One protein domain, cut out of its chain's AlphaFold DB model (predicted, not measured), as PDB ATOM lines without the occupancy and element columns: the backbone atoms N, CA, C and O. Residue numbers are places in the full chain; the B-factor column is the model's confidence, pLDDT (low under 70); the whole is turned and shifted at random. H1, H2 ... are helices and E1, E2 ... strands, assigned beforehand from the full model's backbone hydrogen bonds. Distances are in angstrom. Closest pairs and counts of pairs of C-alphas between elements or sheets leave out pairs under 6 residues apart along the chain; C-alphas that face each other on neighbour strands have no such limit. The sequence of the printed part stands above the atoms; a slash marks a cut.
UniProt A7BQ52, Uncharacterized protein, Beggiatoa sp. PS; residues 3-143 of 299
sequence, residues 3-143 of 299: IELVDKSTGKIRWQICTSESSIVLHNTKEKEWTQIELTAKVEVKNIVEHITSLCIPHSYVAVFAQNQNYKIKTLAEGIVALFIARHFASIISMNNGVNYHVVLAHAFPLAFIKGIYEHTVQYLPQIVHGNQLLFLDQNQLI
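Overview. This is residues 3 to 143 of the 299 residues of an uncharacterized protein of Beggiatoa sp. PS (UniProt A7BQ52). One strongly twisted sheet of eight strands is curled like part of a barrel round helix H2, which sits in its hollow close to the mean of the C-alphas. H1 packs beside H2 on the same face of the sheet, while the shorter H3 and H4 lie across the open side of the curl. The printed part has 141 residues with four named helices and eight named strands, in the order E1 E2 E3 E4 H1 E5 H2 E6 E7 H3 H4 E8. The mixed sheet runs E4 E3 E2 E1 E5 E6 E7 E8, and the class is mixed, helices and strands. The whole is compact, with a radius of gyration of the C-alphas of 14.2 A and spans of 37 by 37 by 24 A.

Along the chain. E1 is residues 3 to 7, with C-alpha 3 at (16.508, 82.468, 73.122). E2, residues 13 to 19, is 17.1 A from first to last C-alpha; E3, residues 23 to 28, is 16.4 A; E4, residues 33 to 38, is 16.6 A. H1, residues 45 to 56, is 16.5 A long, and E5 is residues 61 to 65. H2, residues 76 to 88, is the longest helix, 18.7 A from C-alpha 76 at (16.878, 96.070, 66.319) to C-alpha 88. E6 is residues 92 to 94, and E7, residues 100 to 105, is 16.2 A long. H3, residues 115 to 123, is 12.5 A long, and H4 is residues 125 to 130. E8, residues 134 to 138, ends with C-alpha 138 at (28.596, 87.858, 82.510).

Arrangement. E1, E2, E3 and E4 form a meander, each strand the antiparallel neighbour of the one before; N 5 and O 15 of E1 and E2 are 2.9 A apart, N 25 and O 18 of E3 and E2 are 2.8 A apart, and N 35 and O 26 of E4 and E3 are 2.8 A apart. E1 is also antiparallel to E5, with N 4 and O 64 at 2.8 A. E5, H2 and E6 make a strand-helix-strand unit, two parallel neighbour strands with a helix between, whose crossover is right-handed; N 93 and O 63 are 2.9 A apart. E6 and E7 are a hairpin, with N 101 and O 92 at 2.8 A, and E7 is antiparallel to the edge strand E8, with N 104 and O 135 at 2.8 A. The sheet curls round H2; the closest C-alphas of H2 and E7, those of Ala 86 and Val 103, are 5.8 A apart. H1 and H2 lie on the same face of the sheet, giving two layers, helices over one face. H1 has a height over the sheet of 10.1 A and runs along the strands, at 3 degrees to E3 on the local plane. H2 touches H1 with residues 80 to 84 alone, at a steep tilt of 61 degrees, the same way; the closest C-alphas are Val 49 and Phe 84, 5.5 A. H2 touches H4 with residues 76 to 80 alone, closest at the C-alphas of Leu 76 and Pro 126, 6.1 A. H3 is close to but not clearly touching H2, at a shallow tilt of 22 degrees, opposite ways, with the C-alphas of Leu 83 and Val 122 closest at 7.3 A. H3 and H4 only graze the sheet. In H1, H2, H3 and H4 every O i to N i+4 pair is within hydrogen-bond range.

Size, cuts and confidence. The C-alphas farthest apart, those of Lys 32 and Ile 143, are 42.0 A apart. The printed part has no cut, and no link is long. The mean pLDDT of the printed part is 91.9; residue 41 and residues 58 to 59 are under 70.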
ATOM      1  N   ILE A   3      16.807  82.578  71.692       94.06
ATOM      2  CA  ILE A   3      16.508  82.468  73.122       94.06
ATOM      3  C   ILE A   3      15.429  81.408  73.315       94.06
ATOM      4  O   ILE A   3      14.522  81.282  72.496       94.06
ATOM      5  N   GLU A   4      15.514  80.656  74.402       95.19
ATOM      6  CA  GLU A   4      14.487  79.703  74.806       95.19
ATOM      7  C   GLU A   4      13.962  80.081  76.192       95.19
ATOM      8  O   GLU A   4      14.729  80.465  77.075       95.19
ATOM      9  N   LEU A   5      12.646  80.001  76.381       94.44
ATOM     10  CA  LEU A   5      12.018  80.157  77.689       94.44
ATOM     11  C   LEU A   5      11.648  78.769  78.207       94.44
ATOM     12  O   LEU A   5      10.830  78.066  77.603       94.44
ATOM     13  N   VAL A   6      12.280  78.378  79.308       93.56
ATOM     14  CA  VAL A   6      12.160  77.051  79.915       93.56
ATOM     15  C   VAL A   6      11.289  77.137  81.159       93.56
ATOM     16  O   VAL A   6      11.522  77.962  82.039       93.56
ATOM     17  N   ASP A   7      10.289  76.270  81.243       91.75
ATOM     18  CA  ASP A   7       9.396  76.147  82.390       91.75
ATOM     19  C   ASP A   7      10.136  75.569  83.602       91.75
ATOM     20  O   ASP A   7      10.603  74.432  83.555       91.75
ATOM     21  N   LYS A   8      10.224  76.336  84.697       89.19
ATOM     22  CA  LYS A   8      10.944  75.954  85.925       89.19
ATOM     23  C   LYS A   8      10.438  74.649  86.534       89.19
ATOM     24  O   LYS A   8      11.222  73.930  87.139       89.19
ATOM     25  N   SER A   9       9.144  74.352  86.401       89.50
ATOM     26  CA  SER A   9       8.528  73.181  87.036       89.50
ATOM     27  C   SER A   9       8.748  71.896  86.244       89.50
ATOM     28  O   SER A   9       8.870  70.821  86.822       89.50
ATOM     29  N   THR A  10       8.810  72.002  84.914       91.38
ATOM     30  CA  THR A  10       8.885  70.830  84.029       91.38
ATOM     31  C   THR A  10      10.230  70.670  83.330       91.38
ATOM     32  O   THR A  10      10.471  69.624  82.732       91.38
ATOM     33  N   GLY A  11      11.075  71.704  83.331       91.25
ATOM     34  CA  GLY A  11      12.310  71.764  82.549       91.25
ATOM     35  C   GLY A  11      12.088  71.796  81.032       91.25
ATOM     36  O   GLY A  11      13.046  71.717  80.269       91.25
ATOM     37  N   LYS A  12      10.835  71.889  80.564       92.88
ATOM     38  CA  LYS A  12      10.506  71.875  79.134       92.88
ATOM     39  C   LYS A  12      10.595  73.279  78.548       92.88
ATOM     40  O   LYS A  12      10.112  74.241  79.145       92.88
ATOM     41  N   ILE A  13      11.142  73.378  77.340       93.25
ATOM     42  CA  ILE A  13      11.074  74.601  76.534       93.25
ATOM     43  C   ILE A  13       9.604  74.862  76.208       93.25
ATOM     44  O   ILE A  13       8.932  73.963  75.700       93.25
ATOM     45  N   ARG A  14       9.114  76.070  76.498       93.31
ATOM     46  CA  ARG A  14       7.750  76.534  76.182       93.31
ATOM     47  C   ARG A  14       7.723  77.492  75.008       93.31
ATOM     48  O   ARG A  14       6.808  77.432  74.194       93.31
ATOM     49  N   TRP A  15       8.742  78.339  74.923       95.06
ATOM     50  CA  TRP A  15       8.887  79.303  73.845       95.06
ATOM     51  C   TRP A  15      10.289  79.262  73.275       95.06
ATOM     52  O   TRP A  15      11.267  79.186  74.018       95.06
ATOM     53  N   GLN A  16      10.379  79.362  71.955       95.50
ATOM     54  CA  GLN A  16      11.615  79.683  71.256       95.50
ATOM     55  C   GLN A  16      11.441  81.035  70.576       95.50
ATOM     56  O   GLN A  16      10.467  81.253  69.859       95.50
ATOM     57  N   ILE A  17      12.379  81.941  70.827       95.69
ATOM     58  CA  ILE A  17      12.411  83.294  70.283       95.69
ATOM     59  C   ILE A  17      13.629  83.384  69.373       95.69
ATOM     60  O   ILE A  17      14.772  83.323  69.834       95.69
ATOM     61  N   CYS A  18      13.388  83.530  68.079       95.94
ATOM     62  CA  CYS A  18      14.418  83.676  67.062       95.94
ATOM     63  C   CYS A  18      14.356  85.086  66.485       95.94
ATOM     64  O   CYS A  18      13.279  85.595  66.186       95.94
ATOM     65  N   THR A  19      15.510  85.718  66.302       95.38
ATOM     66  CA  THR A  19      15.594  87.044  65.682       95.38
ATOM     67  C   THR A  19      16.352  86.992  64.367       95.38
ATOM     68  O   THR A  19      17.371  86.302  64.254       95.38
ATOM     69  N   SER A  20      15.863  87.763  63.400       93.19
ATOM     70  CA  SER A  20      16.539  88.087  62.145       93.19
ATOM     71  C   SER A  20      16.915  89.580  62.119       93.19
ATOM     72  O   SER A  20      16.899  90.254  63.156       93.19
ATOM     73  N   GLU A  21      17.291  90.115  60.957       90.25
ATOM     74  CA  GLU A  21      17.519  91.556  60.798       90.25
ATOM     75  C   GLU A  21      16.221  92.369  60.896       90.25
ATOM     76  O   GLU A  21      16.225  93.448  61.490       90.25
ATOM     77  N   SER A  22      15.116  91.840  60.362       91.94
ATOM     78  CA  SER A  22      13.851  92.565  60.205       91.94
ATOM     79  C   SER A  22      12.669  91.933  60.934       91.94
ATOM     80  O   SER A  22      11.576  92.483  60.879       91.94
ATOM     81  N   SER A  23      12.844  90.804  61.621       95.38
ATOM     82  CA  SER A  23      11.727  90.109  62.259       95.38
ATOM     83  C   SER A  23      12.096  89.399  63.558       95.38
ATOM     84  O   SER A  23      13.254  89.057  63.825       95.38
ATOM     85  N   ILE A  24      11.068  89.180  64.376       97.00
ATOM     86  CA  ILE A  24      11.104  88.346  65.577       97.00
ATOM     87  C   ILE A  24      10.111  87.208  65.359       97.00
ATOM     88  O   ILE A  24       8.943  87.449  65.071       97.00
ATOM     89  N   VAL A  25      10.573  85.971  65.503       97.25
ATOM     90  CA  VAL A  25       9.753  84.767  65.368       97.25
ATOM     91  C   VAL A  25       9.632  84.108  66.734       97.25
ATOM     92  O   VAL A  25      10.637  83.781  67.366       97.25
ATOM     93  N   LEU A  26       8.397  83.912  67.178       96.56
ATOM     94  CA  LEU A  26       8.030  83.243  68.416       96.56
ATOM     95  C   LEU A  26       7.409  81.891  68.065       96.56
ATOM     96  O   LEU A  26       6.490  81.823  67.253       96.56
ATOM     97  N   HIS A  27       7.897  80.823  68.684       96.44
ATOM     98  CA  HIS A  27       7.346  79.479  68.541       96.44
ATOM     99  C   HIS A  27       6.898  78.966  69.905       96.44
ATOM    100  O   HIS A  27       7.735  78.736  70.784       96.44
ATOM    101  N   ASN A  28       5.589  78.781  70.076       94.19
ATOM    102  CA  ASN A  28       5.010  78.112  71.232       94.19
ATOM    103  C   ASN A  28       5.128  76.602  71.024       94.19
ATOM    104  O   ASN A  28       4.371  76.003  70.264       94.19
ATOM    105  N   THR A  29       6.069  75.961  71.707       92.94
ATOM    106  CA  THR A  29       6.352  74.528  71.520       92.94
ATOM    107  C   THR A  29       5.246  73.626  72.066       92.94
ATOM    108  O   THR A  29       5.145  72.464  71.667       92.94
ATOM    109  N   LYS A  30       4.423  74.132  72.994       90.81
ATOM    110  CA  LYS A  30       3.306  73.389  73.588       90.81
ATOM    111  C   LYS A  30       2.131  73.319  72.615       90.81
ATOM    112  O   LYS A  30       1.565  72.245  72.434       90.81
ATOM    113  N   GLU A  31       1.786  74.452  72.015       92.50
ATOM    114  CA  GLU A  31       0.646  74.592  71.096       92.50
ATOM    115  C   GLU A  31       1.047  74.381  69.628       92.50
ATOM    116  O   GLU A  31       0.187  74.181  68.778       92.50
ATOM    117  N   LYS A  32       2.357  74.318  69.343       94.00
ATOM    118  CA  LYS A  32       2.946  74.226  67.995       94.00
ATOM    119  C   LYS A  32       2.566  75.413  67.103       94.00
ATOM    120  O   LYS A  32       2.468  75.277  65.885       94.00
ATOM    121  N   GLU A  33       2.378  76.574  67.718       94.44
ATOM    122  CA  GLU A  33       1.995  77.810  67.044       94.44
ATOM    123  C   GLU A  33       3.205  78.702  66.781       94.44
ATOM    124  O   GLU A  33       4.132  78.784  67.593       94.44
ATOM    125  N   TRP A  34       3.169  79.390  65.643       96.06
ATOM    126  CA  TRP A  34       4.204  80.317  65.211       96.06
ATOM    127  C   TRP A  34       3.615  81.715  65.084       96.06
ATOM    128  O   TRP A  34       2.582  81.913  64.447       96.06
ATOM    129  N   THR A  35       4.305  82.695  65.652       96.19
ATOM    130  CA  THR A  35       3.974  84.112  65.512       96.19
ATOM    131  C   THR A  35       5.194  84.839  64.977       96.19
ATOM    132  O   THR A  35       6.277  84.757  65.554       96.19
ATOM    133  N   GLN A  36       5.027  85.561  63.874       96.44
ATOM    134  CA  GLN A  36       6.079  86.371  63.271       96.44
ATOM    135  C   GLN A  36       5.717  87.847  63.400       96.44
ATOM    136  O   GLN A  36       4.634  88.270  63.005       96.44
ATOM    137  N   ILE A  37       6.634  88.621  63.973       95.00
ATOM    138  CA  ILE A  37       6.511  90.062  64.162       95.00
ATOM    139  C   ILE A  37       7.498  90.731  63.209       95.00
ATOM    140  O   ILE A  37       8.713  90.632  63.397       95.00
ATOM    141  N   GLU A  38       6.973  91.420  62.199       93.44
ATOM    142  CA  GLU A  38       7.769  92.213  61.262       93.44
ATOM    143  C   GLU A  38       8.106  93.585  61.847       93.44
ATOM    144  O   GLU A  38       7.242  94.322  62.331       93.44
ATOM    145  N   LEU A  39       9.381  93.953  61.770       91.44
ATOM    146  CA  LEU A  39       9.888  95.238  62.227       91.44
ATOM    147  C   LEU A  39       9.907  96.207  61.051       91.44
ATOM    148  O   LEU A  39      10.812  96.207  60.221       91.44
ATOM    149  N   THR A  40       8.891  97.061  60.989       82.31
ATOM    150  CA  THR A  40       8.859  98.172  60.033       82.31
ATOM    151  C   THR A  40       9.506  99.425  60.630       82.31
ATOM    152  O   THR A  40       9.671  99.553  61.843       82.31
ATOM    153  N   ALA A  41       9.846 100.404  59.788       66.75
ATOM    154  CA  ALA A  41      10.514 101.640  60.214       66.75
ATOM    155  C   ALA A  41       9.713 102.504  61.217       66.75
ATOM    156  O   ALA A  41      10.264 103.452  61.772       66.75
ATOM    157  N   LYS A  42       8.421 102.214  61.431       72.12
ATOM    158  CA  LYS A  42       7.511 103.006  62.276       72.12
ATOM    159  C   LYS A  42       7.088 102.312  63.572       72.12
ATOM    160  O   LYS A  42       6.224 102.842  64.263       72.12
ATOM    161  N   VAL A  43       7.618 101.131  63.893       73.06
ATOM    162  CA  VAL A  43       7.103 100.409  65.061       73.06
ATOM    163  C   VAL A  43       7.644 100.998  66.362       73.06
ATOM    164  O   VAL A  43       8.851 101.170  66.538       73.06
ATOM    165  N   GLU A  44       6.741 101.272  67.299       90.25
ATOM    166  CA  GLU A  44       7.097 101.661  68.658       90.25
ATOM    167  C   GLU A  44       7.668 100.453  69.414       90.25
ATOM    168  O   GLU A  44       6.964  99.476  69.682       90.25
ATOM    169  N   VAL A  45       8.951 100.534  69.784       93.94
ATOM    170  CA  VAL A  45       9.692  99.483  70.513       93.94
ATOM    171  C   VAL A  45       8.913  98.989  71.732       93.94
ATOM    172  O   VAL A  45       8.809  97.783  71.956       93.94
ATOM    173  N   LYS A  46       8.323  99.918  72.493       94.25
ATOM    174  CA  LYS A  46       7.526  99.615  73.685       94.25
ATOM    175  C   LYS A  46       6.362  98.668  73.374       94.25
ATOM    176  O   LYS A  46       6.205  97.668  74.072       94.25
ATOM    177  N   ASN A  47       5.611  98.936  72.308       94.19
ATOM    178  CA  ASN A  47       4.435  98.146  71.942       94.19
ATOM    179  C   ASN A  47       4.830  96.729  71.521       94.19
ATOM    180  O   ASN A  47       4.135  95.777  71.859       94.19
ATOM    181  N   ILE A  48       5.974  96.557  70.846       94.75
ATOM    182  CA  ILE A  48       6.462  95.211  70.510       94.75
ATOM    183  C   ILE A  48       6.873  94.455  71.773       94.75
ATOM    184  O   ILE A  48       6.508  93.292  71.929       94.75
ATOM    185  N   VAL A  49       7.606  95.096  72.692       94.75
ATOM    186  CA  VAL A  49       7.979  94.462  73.967       94.75
ATOM    187  C   VAL A  49       6.726  94.030  74.736       94.75
ATOM    188  O   VAL A  49       6.696  92.929  75.284       94.75
ATOM    189  N   GLU A  50       5.680  94.857  74.754       93.62
ATOM    190  CA  GLU A  50       4.386  94.547  75.382       93.62
ATOM    191  C   GLU A  50       3.616  93.441  74.650       93.62
ATOM    192  O   GLU A  50       3.010  92.582  75.290       93.62
ATOM    193  N   HIS A  51       3.703  93.382  73.326       94.19
ATOM    194  CA  HIS A  51       3.105  92.303  72.553       94.19
ATOM    195  C   HIS A  51       3.795  90.956  72.830       94.19
ATOM    196  O   HIS A  51       3.122  89.986  73.173       94.19
ATOM    197  N   ILE A  52       5.134  90.903  72.812       93.81
ATOM    198  CA  ILE A  52       5.902  89.695  73.184       93.81
ATOM    199  C   ILE A  52       5.579  89.284  74.629       93.81
ATOM    200  O   ILE A  52       5.360  88.111  74.913       93.81
ATOM    201  N   THR A  53       5.486  90.264  75.532       92.69
ATOM    202  CA  THR A  53       5.044  90.088  76.926       92.69
ATOM    203  C   THR A  53       3.678  89.394  76.996       92.69
ATOM    204  O   THR A  53       3.541  88.408  77.713       92.69
ATOM    205  N   SER A  54       2.679  89.840  76.228       92.12
ATOM    206  CA  SER A  54       1.346  89.214  76.241       92.12
ATOM    207  C   SER A  54       1.318  87.782  75.700       92.12
ATOM    208  O   SER A  54       0.468  87.001  76.112       92.12
ATOM    209  N   LEU A  55       2.249  87.431  74.808       90.38
ATOM    210  CA  LEU A  55       2.325  86.099  74.213       90.38
ATOM    211  C   LEU A  55       3.083  85.124  75.119       90.38
ATOM    212  O   LEU A  55       2.638  84.005  75.356       90.38
ATOM    213  N   CYS A  56       4.243  85.539  75.628       85.00
ATOM    214  CA  CYS A  56       5.220  84.612  76.188       85.00
ATOM    215  C   CYS A  56       5.172  84.449  77.714       85.00
ATOM    216  O   CYS A  56       5.897  83.599  78.238       85.00
ATOM    217  N   ILE A  57       4.380  85.236  78.452       72.31
ATOM    218  CA  ILE A  57       4.492  85.272  79.919       72.31
ATOM    219  C   ILE A  57       3.644  84.218  80.623       72.31
ATOM    220  O   ILE A  57       2.417  84.218  80.567       72.31
ATOM    221  N   PRO A  58       4.328  83.417  81.445       58.25
ATOM    222  CA  PRO A  58       3.984  83.230  82.843       58.25
ATOM    223  C   PRO A  58       5.214  83.403  83.754       58.25
ATOM    224  O   PRO A  58       6.370  83.286  83.349       58.25
ATOM    225  N   HIS A  59       4.954  83.658  85.037       65.00
ATOM    226  CA  HIS A  59       5.943  83.969  86.085       65.00
ATOM    227  C   HIS A  59       6.888  82.800  86.455       65.00
ATOM    228  O   HIS A  59       7.668  82.879  87.403       65.00
ATOM    229  N   SER A  60       6.825  81.690  85.722       78.06
ATOM    230  CA  SER A  60       7.469  80.414  86.041       78.06
ATOM    231  C   SER A  60       8.567  80.014  85.053       78.06
ATOM    232  O   SER A  60       8.969  78.853  85.047       78.06
ATOM    233  N   TYR A  61       9.083  80.934  84.230       87.38
ATOM    234  CA  TYR A  61      10.116  80.626  83.231       87.38
ATOM    235  C   TYR A  61      11.525  81.077  83.628       87.38
ATOM    236  O   TYR A  61      11.713  81.948  84.479       87.38
ATOM    237  N   VAL A  62      12.518  80.473  82.980       86.81
ATOM    238  CA  VAL A  62      13.910  80.933  82.912       86.81
ATOM    239  C   VAL A  62      14.254  81.170  81.451       86.81
ATOM    240  O   VAL A  62      13.942  80.336  80.599       86.81
ATOM    241  N   ALA A  63      14.897  82.295  81.160       84.81
ATOM    242  CA  ALA A  63      15.417  82.570  79.833       84.81
ATOM    243  C   ALA A  63      16.804  81.936  79.666       84.81
ATOM    244  O   ALA A  63      17.685  82.115  80.515       84.81
ATOM    245  N   VAL A  64      17.008  81.224  78.558       89.88
ATOM    246  CA  VAL A  64      18.288  80.604  78.208       89.88
ATOM    247  C   VAL A  64      18.702  80.935  76.775       89.88
ATOM    248  O   VAL A  64      17.859  81.148  75.906       89.88
ATOM    249  N   PHE A  65      20.004  80.984  76.501       91.38
ATOM    250  CA  PHE A  65      20.534  81.274  75.166       91.38
ATOM    251  C   PHE A  65      21.802  80.475  74.859       91.38
ATOM    252  O   PHE A  65      22.568  80.105  75.747       91.38
ATOM    253  N   ALA A  66      22.023  80.186  73.577       80.81
ATOM    254  CA  ALA A  66      23.150  79.382  73.105       80.81
ATOM    255  C   ALA A  66      24.361  80.267  72.747       80.81
ATOM    256  O   ALA A  66      24.666  80.450  71.567       80.81
ATOM    257  N   GLN A  67      25.029  80.863  73.737       76.94
ATOM    258  CA  GLN A  67      26.296  81.597  73.551       76.94
ATOM    259  C   GLN A  67      27.235  81.389  74.743       76.94
ATOM    260  O   GLN A  67      26.770  81.278  75.870       76.94
ATOM    261  N   ASN A  68      28.552  81.384  74.514       70.38
ATOM    262  CA  ASN A  68      29.558  81.040  75.545       70.38
ATOM    263  C   ASN A  68      30.330  82.256  76.057       70.38
ATOM    264  O   ASN A  68      31.307  82.109  76.787       70.38
ATOM    265  N   GLN A  69      29.960  83.450  75.608       83.31
ATOM    266  CA  GLN A  69      30.731  84.662  75.823       83.31
ATOM    267  C   GLN A  69      29.823  85.885  75.839       83.31
ATOM    268  O   GLN A  69      28.662  85.818  75.428       83.31
ATOM    269  N   ASN A  70      30.395  87.005  76.277       87.12
ATOM    270  CA  ASN A  70      29.762  88.312  76.172       87.12
ATOM    271  C   ASN A  70      29.256  88.534  74.738       87.12
ATOM    272  O   ASN A  70      30.000  88.353  73.770       87.12
ATOM    273  N   TYR A  71      27.991  88.923  74.605       91.81
ATOM    274  CA  TYR A  71      27.316  89.033  73.314       91.81
ATOM    275  C   TYR A  71      26.938  90.486  73.041       91.81
ATOM    276  O   TYR A  71      26.271  91.124  73.851       91.81
ATOM    277  N   LYS A  72      27.364  91.023  71.896       94.06
ATOM    278  CA  LYS A  72      26.949  92.352  71.428       94.06
ATOM    279  C   LYS A  72      25.645  92.217  70.655       94.06
ATOM    280  O   LYS A  72      25.590  91.429  69.714       94.06
ATOM    281  N   ILE A  73      24.640  93.003  71.025       95.38
ATOM    282  CA  ILE A  73      23.372  93.093  70.297       95.38
ATOM    283  C   ILE A  73      23.605  93.870  69.001       95.38
ATOM    284  O   ILE A  73      24.105  94.994  69.047       95.38
ATOM    285  N   LYS A  74      23.258  93.277  67.852       94.00
ATOM    286  CA  LYS A  74      23.597  93.831  66.527       94.00
ATOM    287  C   LYS A  74      22.401  94.365  65.752       94.00
ATOM    288  O   LYS A  74      22.568  95.267  64.937       94.00
ATOM    289  N   THR A  75      21.214  93.805  65.973       95.00
ATOM    290  CA  THR A  75      20.003  94.175  65.224       95.00
ATOM    291  C   THR A  75      18.933  94.748  66.142       95.00
ATOM    292  O   THR A  75      18.920  94.499  67.350       95.00
ATOM    293  N   LEU A  76      18.010  95.525  65.569       95.12
ATOM    294  CA  LEU A  76      16.878  96.070  66.319       95.12
ATOM    295  C   LEU A  76      16.017  94.948  66.920       95.12
ATOM    296  O   LEU A  76      15.611  95.049  68.075       95.12
ATOM    297  N   ALA A  77      15.808  93.858  66.173       96.19
ATOM    298  CA  ALA A  77      15.104  92.669  66.651       96.19
ATOM    299  C   ALA A  77      15.765  92.070  67.895       96.19
ATOM    300  O   ALA A  77      15.092  91.777  68.882       96.19
ATOM    301  N   GLU A  78      17.093  91.930  67.876       96.56
ATOM    302  CA  GLU A  78      17.845  91.471  69.042       96.56
ATOM    303  C   GLU A  78      17.715  92.432  70.224       96.56
ATOM    304  O   GLU A  78      17.547  91.978  71.353       96.56
ATOM    305  N   GLY A  79      17.735  93.743  69.972       96.94
ATOM    306  CA  GLY A  79      17.550  94.764  71.002       96.94
ATOM    307  C   GLY A  79      16.177  94.713  71.664       96.94
ATOM    308  O   GLY A  79      16.088  94.776  72.886       96.94
ATOM    309  N   ILE A  80      15.111  94.536  70.882       97.12
ATOM    310  CA  ILE A  80      13.743  94.398  71.399       97.12
ATOM    311  C   ILE A  80      13.636  93.157  72.285       97.12
ATOM    312  O   ILE A  80      13.108  93.228  73.394       97.12
ATOM    313  N   VAL A  81      14.176  92.027  71.821       96.44
ATOM    314  CA  VAL A  81      14.193  90.793  72.611       96.44
ATOM    315  C   VAL A  81      15.034  90.970  73.880       96.44
ATOM    316  O   VAL A  81      14.608  90.543  74.946       96.44
ATOM    317  N   ALA A  82      16.178  91.652  73.814       97.19
ATOM    318  CA  ALA A  82      16.994  91.956  74.988       97.19
ATOM    319  C   ALA A  82      16.247  92.830  76.013       97.19
ATOM    320  O   ALA A  82      16.334  92.564  77.209       97.19
ATOM    321  N   LEU A  83      15.466  93.824  75.576       97.12
ATOM    322  CA  LEU A  83      14.613  94.614  76.473       97.12
ATOM    323  C   LEU A  83      13.483  93.782  77.084       97.12
ATOM    324  O   LEU A  83      13.228  93.899  78.280       97.12
ATOM    325  N   PHE A  84      12.848  92.902  76.305       95.75
ATOM    326  CA  PHE A  84      11.895  91.929  76.845       95.75
ATOM    327  C   PHE A  84      12.542  91.073  77.943       95.75
ATOM    328  O   PHE A  84      11.952  90.909  79.009       95.75
ATOM    329  N   ILE A  85      13.771  90.591  77.730       95.19
ATOM    330  CA  ILE A  85      14.498  89.838  78.756       95.19
ATOM    331  C   ILE A  85      14.753  90.694  79.995       95.19
ATOM    332  O   ILE A  85      14.376  90.283  81.087       95.19
ATOM    333  N   ALA A  86      15.318  91.892  79.834       95.12
ATOM    334  CA  ALA A  86      15.616  92.789  80.948       95.12
ATOM    335  C   ALA A  86      14.373  93.162  81.774       95.12
ATOM    336  O   ALA A  86      14.476  93.362  82.977       95.12
ATOM    337  N   ARG A  87      13.197  93.245  81.140       94.00
ATOM    338  CA  ARG A  87      11.936  93.584  81.810       94.00
ATOM    339  C   ARG A  87      11.421  92.477  82.730       94.00
ATOM    340  O   ARG A  87      10.751  92.783  83.710       94.00
ATOM    341  N   HIS A  88      11.673  91.213  82.389       91.94
ATOM    342  CA  HIS A  88      11.015  90.062  83.029       91.94
ATOM    343  C   HIS A  88      11.969  89.113  83.746       91.94
ATOM    344  O   HIS A  88      11.529  88.290  84.548       91.94
ATOM    345  N   PHE A  89      13.266  89.211  83.471       91.81
ATOM    346  CA  PHE A  89      14.287  88.346  84.038       91.81
ATOM    347  C   PHE A  89      15.467  89.189  84.522       91.81
ATOM    348  O   PHE A  89      15.994  90.018  83.784       91.81
ATOM    349  N   ALA A  90      15.924  88.924  85.750       91.44
ATOM    350  CA  ALA A  90      17.135  89.542  86.290       91.44
ATOM    351  C   ALA A  90      18.372  89.214  85.432       91.44
ATOM    352  O   ALA A  90      19.227  90.067  85.203       91.44
ATOM    353  N   SER A  91      18.437  87.983  84.917       93.38
ATOM    354  CA  SER A  91      19.516  87.467  84.076       93.38
ATOM    355  C   SER A  91      19.000  86.445  83.055       93.38
ATOM    356  O   SER A  91      17.881  85.936  83.151       93.38
ATOM    357  N   ILE A  92      19.848  86.121  82.081       93.75
ATOM    358  CA  ILE A  92      19.662  85.038  81.115       93.75
ATOM    359  C   ILE A  92      20.796  84.013  81.255       93.75
ATOM    360  O   ILE A  92      21.958  84.390  81.404       93.75
ATOM    361  N   ILE A  93      20.482  82.717  81.213       94.69
ATOM    362  CA  ILE A  93      21.467  81.644  81.430       94.69
ATOM    363  C   ILE A  93      22.018  81.146  80.093       94.69
ATOM    364  O   ILE A  93      21.268  80.811  79.176       94.69
ATOM    365  N   SER A  94      23.336  81.037  79.970       93.12
ATOM    366  CA  SER A  94      23.938  80.336  78.841       93.12
ATOM    367  C   SER A  94      23.746  78.828  78.982       93.12
ATOM    368  O   SER A  94      24.188  78.224  79.959       93.12
ATOM    369  N   MET A  95      23.157  78.196  77.968       88.31
ATOM    370  CA  MET A  95      22.996  76.735  77.943       88.31
ATOM    371  C   MET A  95      24.328  75.984  77.877       88.31
ATOM    372  O   MET A  95      24.402  74.816  78.243       88.31
ATOM    373  N   ASN A  96      25.380  76.645  77.403       87.12
ATOM    374  CA  ASN A  96      26.632  75.985  77.071       87.12
ATOM    375  C   ASN A  96      27.626  75.967  78.238       87.12
ATOM    376  O   ASN A  96      28.498  75.106  78.276       87.12
ATOM    377  N   ASN A  97      27.524  76.917  79.174       88.44
ATOM    378  CA  ASN A  97      28.416  76.997  80.336       88.44
ATOM    379  C   ASN A  97      27.693  77.280  81.668       88.44
ATOM    380  O   ASN A  97      28.350  77.359  82.702       88.44
ATOM    381  N   GLY A  98      26.365  77.447  81.667       90.75
ATOM    382  CA  GLY A  98      25.571  77.736  82.867       90.75
ATOM    383  C   GLY A  98      25.776  79.137  83.454       90.75
ATOM    384  O   GLY A  98      25.223  79.440  84.511       90.75
ATOM    385  N   VAL A  99      26.557  80.001  82.800       93.25
ATOM    386  CA  VAL A  99      26.832  81.363  83.270       93.25
ATOM    387  C   VAL A  99      25.600  82.239  83.067       93.25
ATOM    388  O   VAL A  99      24.915  82.163  82.045       93.25
ATOM    389  N   ASN A 100      25.330  83.088  84.052       94.81
ATOM    390  CA  ASN A 100      24.276  84.090  84.000       94.81
ATOM    391  C   ASN A 100      24.805  85.374  83.367       94.81
ATOM    392  O   ASN A 100      25.870  85.867  83.739       94.81
ATOM    393  N   TYR A 101      24.027  85.943  82.459       96.25
ATOM    394  CA  TYR A 101      24.337  87.196  81.795       96.25
ATOM    395  C   TYR A 101      23.254  88.226  82.090       96.25
ATOM    396  O   TYR A 101      22.064  87.917  82.069       96.25
ATOM    397  N   HIS A 102      23.661  89.465  82.328       96.81
ATOM    398  CA  HIS A 102      22.746  90.597  82.394       96.81
ATOM    399  C   HIS A 102      22.621  91.259  81.030       96.81
ATOM    400  O   HIS A 102      23.579  91.283  80.255       96.81
ATOM    401  N   VAL A 103      21.470  91.878  80.778       97.31
ATOM    402  CA  VAL A 103      21.321  92.851  79.695       97.31
ATOM    403  C   VAL A 103      21.882  94.184  80.172       97.31
ATOM    404  O   VAL A 103      21.385  94.754  81.142       97.31
ATOM    405  N   VAL A 104      22.936  94.666  79.518       97.56
ATOM    406  CA  VAL A 104      23.734  95.802  79.981       97.56
ATOM    407  C   VAL A 104      23.775  96.915  78.949       97.56
ATOM    408  O   VAL A 104      24.112  96.678  77.788       97.56
ATOM    409  N   LEU A 105      23.517  98.142  79.401       96.62
ATOM    410  CA  LEU A 105      23.768  99.360  78.635       96.62
ATOM    411  C   LEU A 105      25.158  99.930  78.946       96.62
ATOM    412  O   LEU A 105      25.527 100.097  80.109       96.62
ATOM    413  N   ALA A 106      25.903 100.267  77.893       93.19
ATOM    414  CA  ALA A 106      27.184 100.973  77.916       93.19
ATOM    415  C   ALA A 106      28.235 100.348  78.856       93.19
ATOM    416  O   ALA A 106      29.042 101.057  79.448       93.19
ATOM    417  N   HIS A 107      28.219  99.017  79.010       92.75
ATOM    418  CA  HIS A 107      29.062  98.269  79.963       92.75
ATOM    419  C   HIS A 107      28.911  98.713  81.436       92.75
ATOM    420  O   HIS A 107      29.759  98.398  82.274       92.75
ATOM    421  N   ALA A 108      27.828  99.423  81.762       94.88
ATOM    422  CA  ALA A 108      27.615 100.044  83.063       94.88
ATOM    423  C   ALA A 108      26.336  99.555  83.742       94.88
ATOM    424  O   ALA A 108      26.384  99.060  84.867       94.88
ATOM    425  N   PHE A 109      25.199  99.652  83.052       95.62
ATOM    426  CA  PHE A 109      23.895  99.532  83.696       95.62
ATOM    427  C   PHE A 109      23.237  98.182  83.412       95.62
ATOM    428  O   PHE A 109      22.830  97.959  82.271       95.62
ATOM    429  N   PRO A 110      23.094  97.287  84.409       96.31
ATOM    430  CA  PRO A 110      22.188  96.146  84.301       96.31
ATOM    431  C   PRO A 110      20.744  96.648  84.203       96.31
ATOM    432  O   PRO A 110      20.184  97.162  85.170       96.31
ATOM    433  N   LEU A 111      20.137  96.508  83.026       96.12
ATOM    434  CA  LEU A 111      18.839  97.114  82.728       96.12
ATOM    435  C   LEU A 111      17.685  96.535  83.550       96.12
ATOM    436  O   LEU A 111      16.692  97.226  83.744       96.12
ATOM    437  N   ALA A 112      17.824  95.310  84.057       93.94
ATOM    438  CA  ALA A 112      16.805  94.682  84.894       93.94
ATOM    439  C   ALA A 112      16.611  95.381  86.250       93.94
ATOM    440  O   ALA A 112      15.546  95.261  86.844       93.94
ATOM    441  N   PHE A 113      17.615  96.122  86.733       90.75
ATOM    442  CA  PHE A 113      17.586  96.715  88.076       90.75
ATOM    443  C   PHE A 113      17.294  98.217  88.069       90.75
ATOM    444  O   PHE A 113      16.878  98.759  89.087       90.75
ATOM    445  N   ILE A 114      17.523  98.907  86.946       92.44
ATOM    446  CA  ILE A 114      17.536 100.376  86.891       92.44
ATOM    447  C   ILE A 114      16.462 100.877  85.931       92.44
ATOM    448  O   ILE A 114      16.714 101.094  84.741       92.44
ATOM    449  N   LYS A 115      15.252 101.080  86.462       91.31
ATOM    450  CA  LYS A 115      14.051 101.416  85.685       91.31
ATOM    451  C   LYS A 115      14.226 102.659  84.812       91.31
ATOM    452  O   LYS A 115      13.918 102.610  83.624       91.31
ATOM    453  N   GLY A 116      14.772 103.746  85.362       91.00
ATOM    454  CA  GLY A 116      14.971 104.986  84.603       91.00
ATOM    455  C   GLY A 116      15.899 104.804  83.394       91.00
ATOM    456  O   GLY A 116      15.626 105.308  82.306       91.00
ATOM    457  N   ILE A 117      16.966 104.012  83.548       94.12
ATOM    458  CA  ILE A 117      17.887 103.696  82.448       94.12
ATOM    459  C   ILE A 117      17.254 102.708  81.457       94.12
ATOM    460  O   ILE A 117      17.468 102.836  80.249       94.12
ATOM    461  N   TYR A 118      16.445 101.754  81.927       95.12
ATOM    462  CA  TYR A 118      15.667 100.867  81.060       95.12
ATOM    463  C   TYR A 118      14.707 101.658  80.159       95.12
ATOM    464  O   TYR A 118      14.727 101.481  78.943       95.12
ATOM    465  N   GLU A 119      13.916 102.571  80.727       93.50
ATOM    466  CA  GLU A 119      12.960 103.403  79.981       93.50
ATOM    467  C   GLU A 119      13.667 104.279  78.940       93.50
ATOM    468  O   GLU A 119      13.256 104.325  77.778       93.50
ATOM    469  N   HIS A 120      14.797 104.883  79.317       92.56
ATOM    470  CA  HIS A 120      15.649 105.620  78.383       92.56
ATOM    471  C   HIS A 120      16.179 104.724  77.254       92.56
ATOM    472  O   HIS A 120      16.205 105.114  76.086       92.56
ATOM    473  N   THR A 121      16.551 103.481  77.572       95.19
ATOM    474  CA  THR A 121      17.016 102.510  76.570       95.19
ATOM    475  C   THR A 121      15.907 102.132  75.591       95.19
ATOM    476  O   THR A 121      16.173 102.044  74.395       95.19
ATOM    477  N   VAL A 122      14.667 101.950  76.061       95.50
ATOM    478  CA  VAL A 122      13.499 101.685  75.200       95.50
ATOM    479  C   VAL A 122      13.314 102.813  74.183       95.50
ATOM    480  O   VAL A 122      13.111 102.544  72.999       95.50
ATOM    481  N   GLN A 123      13.418 104.069  74.627       92.94
ATOM    482  CA  GLN A 123      13.209 105.248  73.783       92.94
ATOM    483  C   GLN A 123      14.272 105.396  72.682       92.94
ATOM    484  O   GLN A 123      13.947 105.782  71.559       92.94
ATOM    485  N   TYR A 124      15.534 105.082  72.988       93.38
ATOM    486  CA  TYR A 124      16.676 105.291  72.085       93.38
ATOM    487  C   TYR A 124      17.292 103.985  71.559       93.38
ATOM    488  O   TYR A 124      18.445 103.969  71.114       93.38
ATOM    489  N   LEU A 125      16.539 102.879  71.602       94.81
ATOM    490  CA  LEU A 125      17.047 101.548  71.267       94.81
ATOM    491  C   LEU A 125      17.740 101.482  69.891       94.81
ATOM    492  O   LEU A 125      18.844 100.934  69.840       94.81
ATOM    493  N   PRO A 126      17.188 102.032  68.786       92.62
ATOM    494  CA  PRO A 126      17.843 101.946  67.479       92.62
ATOM    495  C   PRO A 126      19.256 102.547  67.474       92.62
ATOM    496  O   PRO A 126      20.191 101.942  66.950       92.62
ATOM    497  N   GLN A 127      19.433 103.713  68.100       93.00
ATOM    498  CA  GLN A 127      20.722 104.395  68.196       93.00
ATOM    499  C   GLN A 127      21.694 103.614  69.091       93.00
ATOM    500  O   GLN A 127      22.871 103.482  68.756       93.00
ATOM    501  N   ILE A 128      21.196 103.071  70.203       94.62
ATOM    502  CA  ILE A 128      21.969 102.277  71.166       94.62
ATOM    503  C   ILE A 128      22.498 100.987  70.528       94.62
ATOM    504  O   ILE A 128      23.682 100.674  70.679       94.62
ATOM    505  N   VAL A 129      21.650 100.266  69.788       94.06
ATOM    506  CA  VAL A 129      22.044  99.058  69.048       94.06
ATOM    507  C   VAL A 129      23.057  99.408  67.964       94.06
ATOM    508  O   VAL A 129      24.114  98.786  67.894       94.06
ATOM    509  N   HIS A 130      22.800 100.452  67.169       91.19
ATOM    510  CA  HIS A 130      23.719 100.869  66.107       91.19
ATOM    511  C   HIS A 130      25.114 101.247  66.637       91.19
ATOM    512  O   HIS A 130      26.122 100.969  65.990       91.19
ATOM    513  N   GLY A 131      25.191 101.851  67.826       90.88
ATOM    514  CA  GLY A 131      26.459 102.167  68.487       90.88
ATOM    515  C   GLY A 131      27.033 101.050  69.360       90.88
ATOM    516  O   GLY A 131      27.939 101.319  70.149       90.88
ATOM    517  N   ASN A 132      26.515  99.819  69.258       92.19
ATOM    518  CA  ASN A 132      26.975  98.644  70.005       92.19
ATOM    519  C   ASN A 132      27.020  98.854  71.532       92.19
ATOM    520  O   ASN A 132      27.931  98.366  72.204       92.19
ATOM    521  N   GLN A 133      26.061  99.606  72.080       94.38
ATOM    522  CA  GLN A 133      26.012  99.926  73.509       94.38
ATOM    523  C   GLN A 133      25.104  98.988  74.313       94.38
ATOM    524  O   GLN A 133      25.077  99.108  75.531       94.38
ATOM    525  N   LEU A 134      24.387  98.056  73.678       97.06
ATOM    526  CA  LEU A 134      23.577  97.043  74.364       97.06
ATOM    527  C   LEU A 134      24.241  95.667  74.254       97.06
ATOM    528  O   LEU A 134      24.581  95.221  73.156       97.06
ATOM    529  N   LEU A 135      24.448  95.006  75.391       96.44
ATOM    530  CA  LEU A 135      25.213  93.762  75.469       96.44
ATOM    531  C   LEU A 135      24.587  92.767  76.446       96.44
ATOM    532  O   LEU A 135      23.912  93.161  77.392       96.44
ATOM    533  N   PHE A 136      24.902  91.487  76.269       96.44
ATOM    534  CA  PHE A 136      24.863  90.507  77.347       96.44
ATOM    535  C   PHE A 136      26.257  90.379  77.952       96.44
ATOM    536  O   PHE A 136      27.199  90.009  77.246       96.44
ATOM    537  N   LEU A 137      26.395  90.688  79.242       96.00
ATOM    538  CA  LEU A 137      27.654  90.560  79.982       96.00
ATOM    539  C   LEU A 137      27.497  89.581  81.138       96.00
ATOM    540  O   LEU A 137      26.469  89.592  81.811       96.00
ATOM    541  N   ASP A 138      28.525  88.767  81.365       95.06
ATOM    542  CA  ASP A 138      28.596  87.858  82.510       95.06
ATOM    543  C   ASP A 138      28.366  88.632  83.818       95.06
ATOM    544  O   ASP A 138      29.061  89.614  84.107       95.06
ATOM    545  N   GLN A 139      27.387  88.184  84.608       94.62
ATOM    546  CA  GLN A 139      27.021  88.812  85.875       94.62
ATOM    547  C   GLN A 139      28.201  88.887  86.850       94.62
ATOM    548  O   GLN A 139      28.290  89.830  87.631       94.62
ATOM    549  N   ASN A 140      29.137  87.934  86.786       93.31
ATOM    550  CA  ASN A 140      30.283  87.863  87.692       93.31
ATOM    551  C   ASN A 140      31.296  88.989  87.438       93.31
ATOM    552  O   ASN A 140      32.202  89.210  88.239       93.31
ATOM    553  N   GLN A 141      31.161  89.709  86.320       95.25
ATOM    554  CA  GLN A 141      31.977  90.880  86.019       95.25
ATOM    555  C   GLN A 141      31.434  92.157  86.674       95.25
ATOM    556  O   GLN A 141      32.148  93.160  86.669       95.25
ATOM    557  N   LEU A 142      30.202  92.155  87.200       96.62
ATOM    558  CA  LEU A 142      29.611  93.304  87.880       96.62
ATOM    559  C   LEU A 142      30.253  93.492  89.257       96.62
ATOM    560  O   LEU A 142      30.179  92.621  90.119       96.62
ATOM    561  N   ILE A 143      30.843  94.665  89.485       96.81
ATOM    562  CA  ILE A 143      31.397  95.033  90.788       96.81
ATOM    563  C   ILE A 143      30.384  95.912  91.524       96.81
ATOM    564  O   ILE A 143      30.345  97.121  91.302       96.81
TER     565      ILE A 143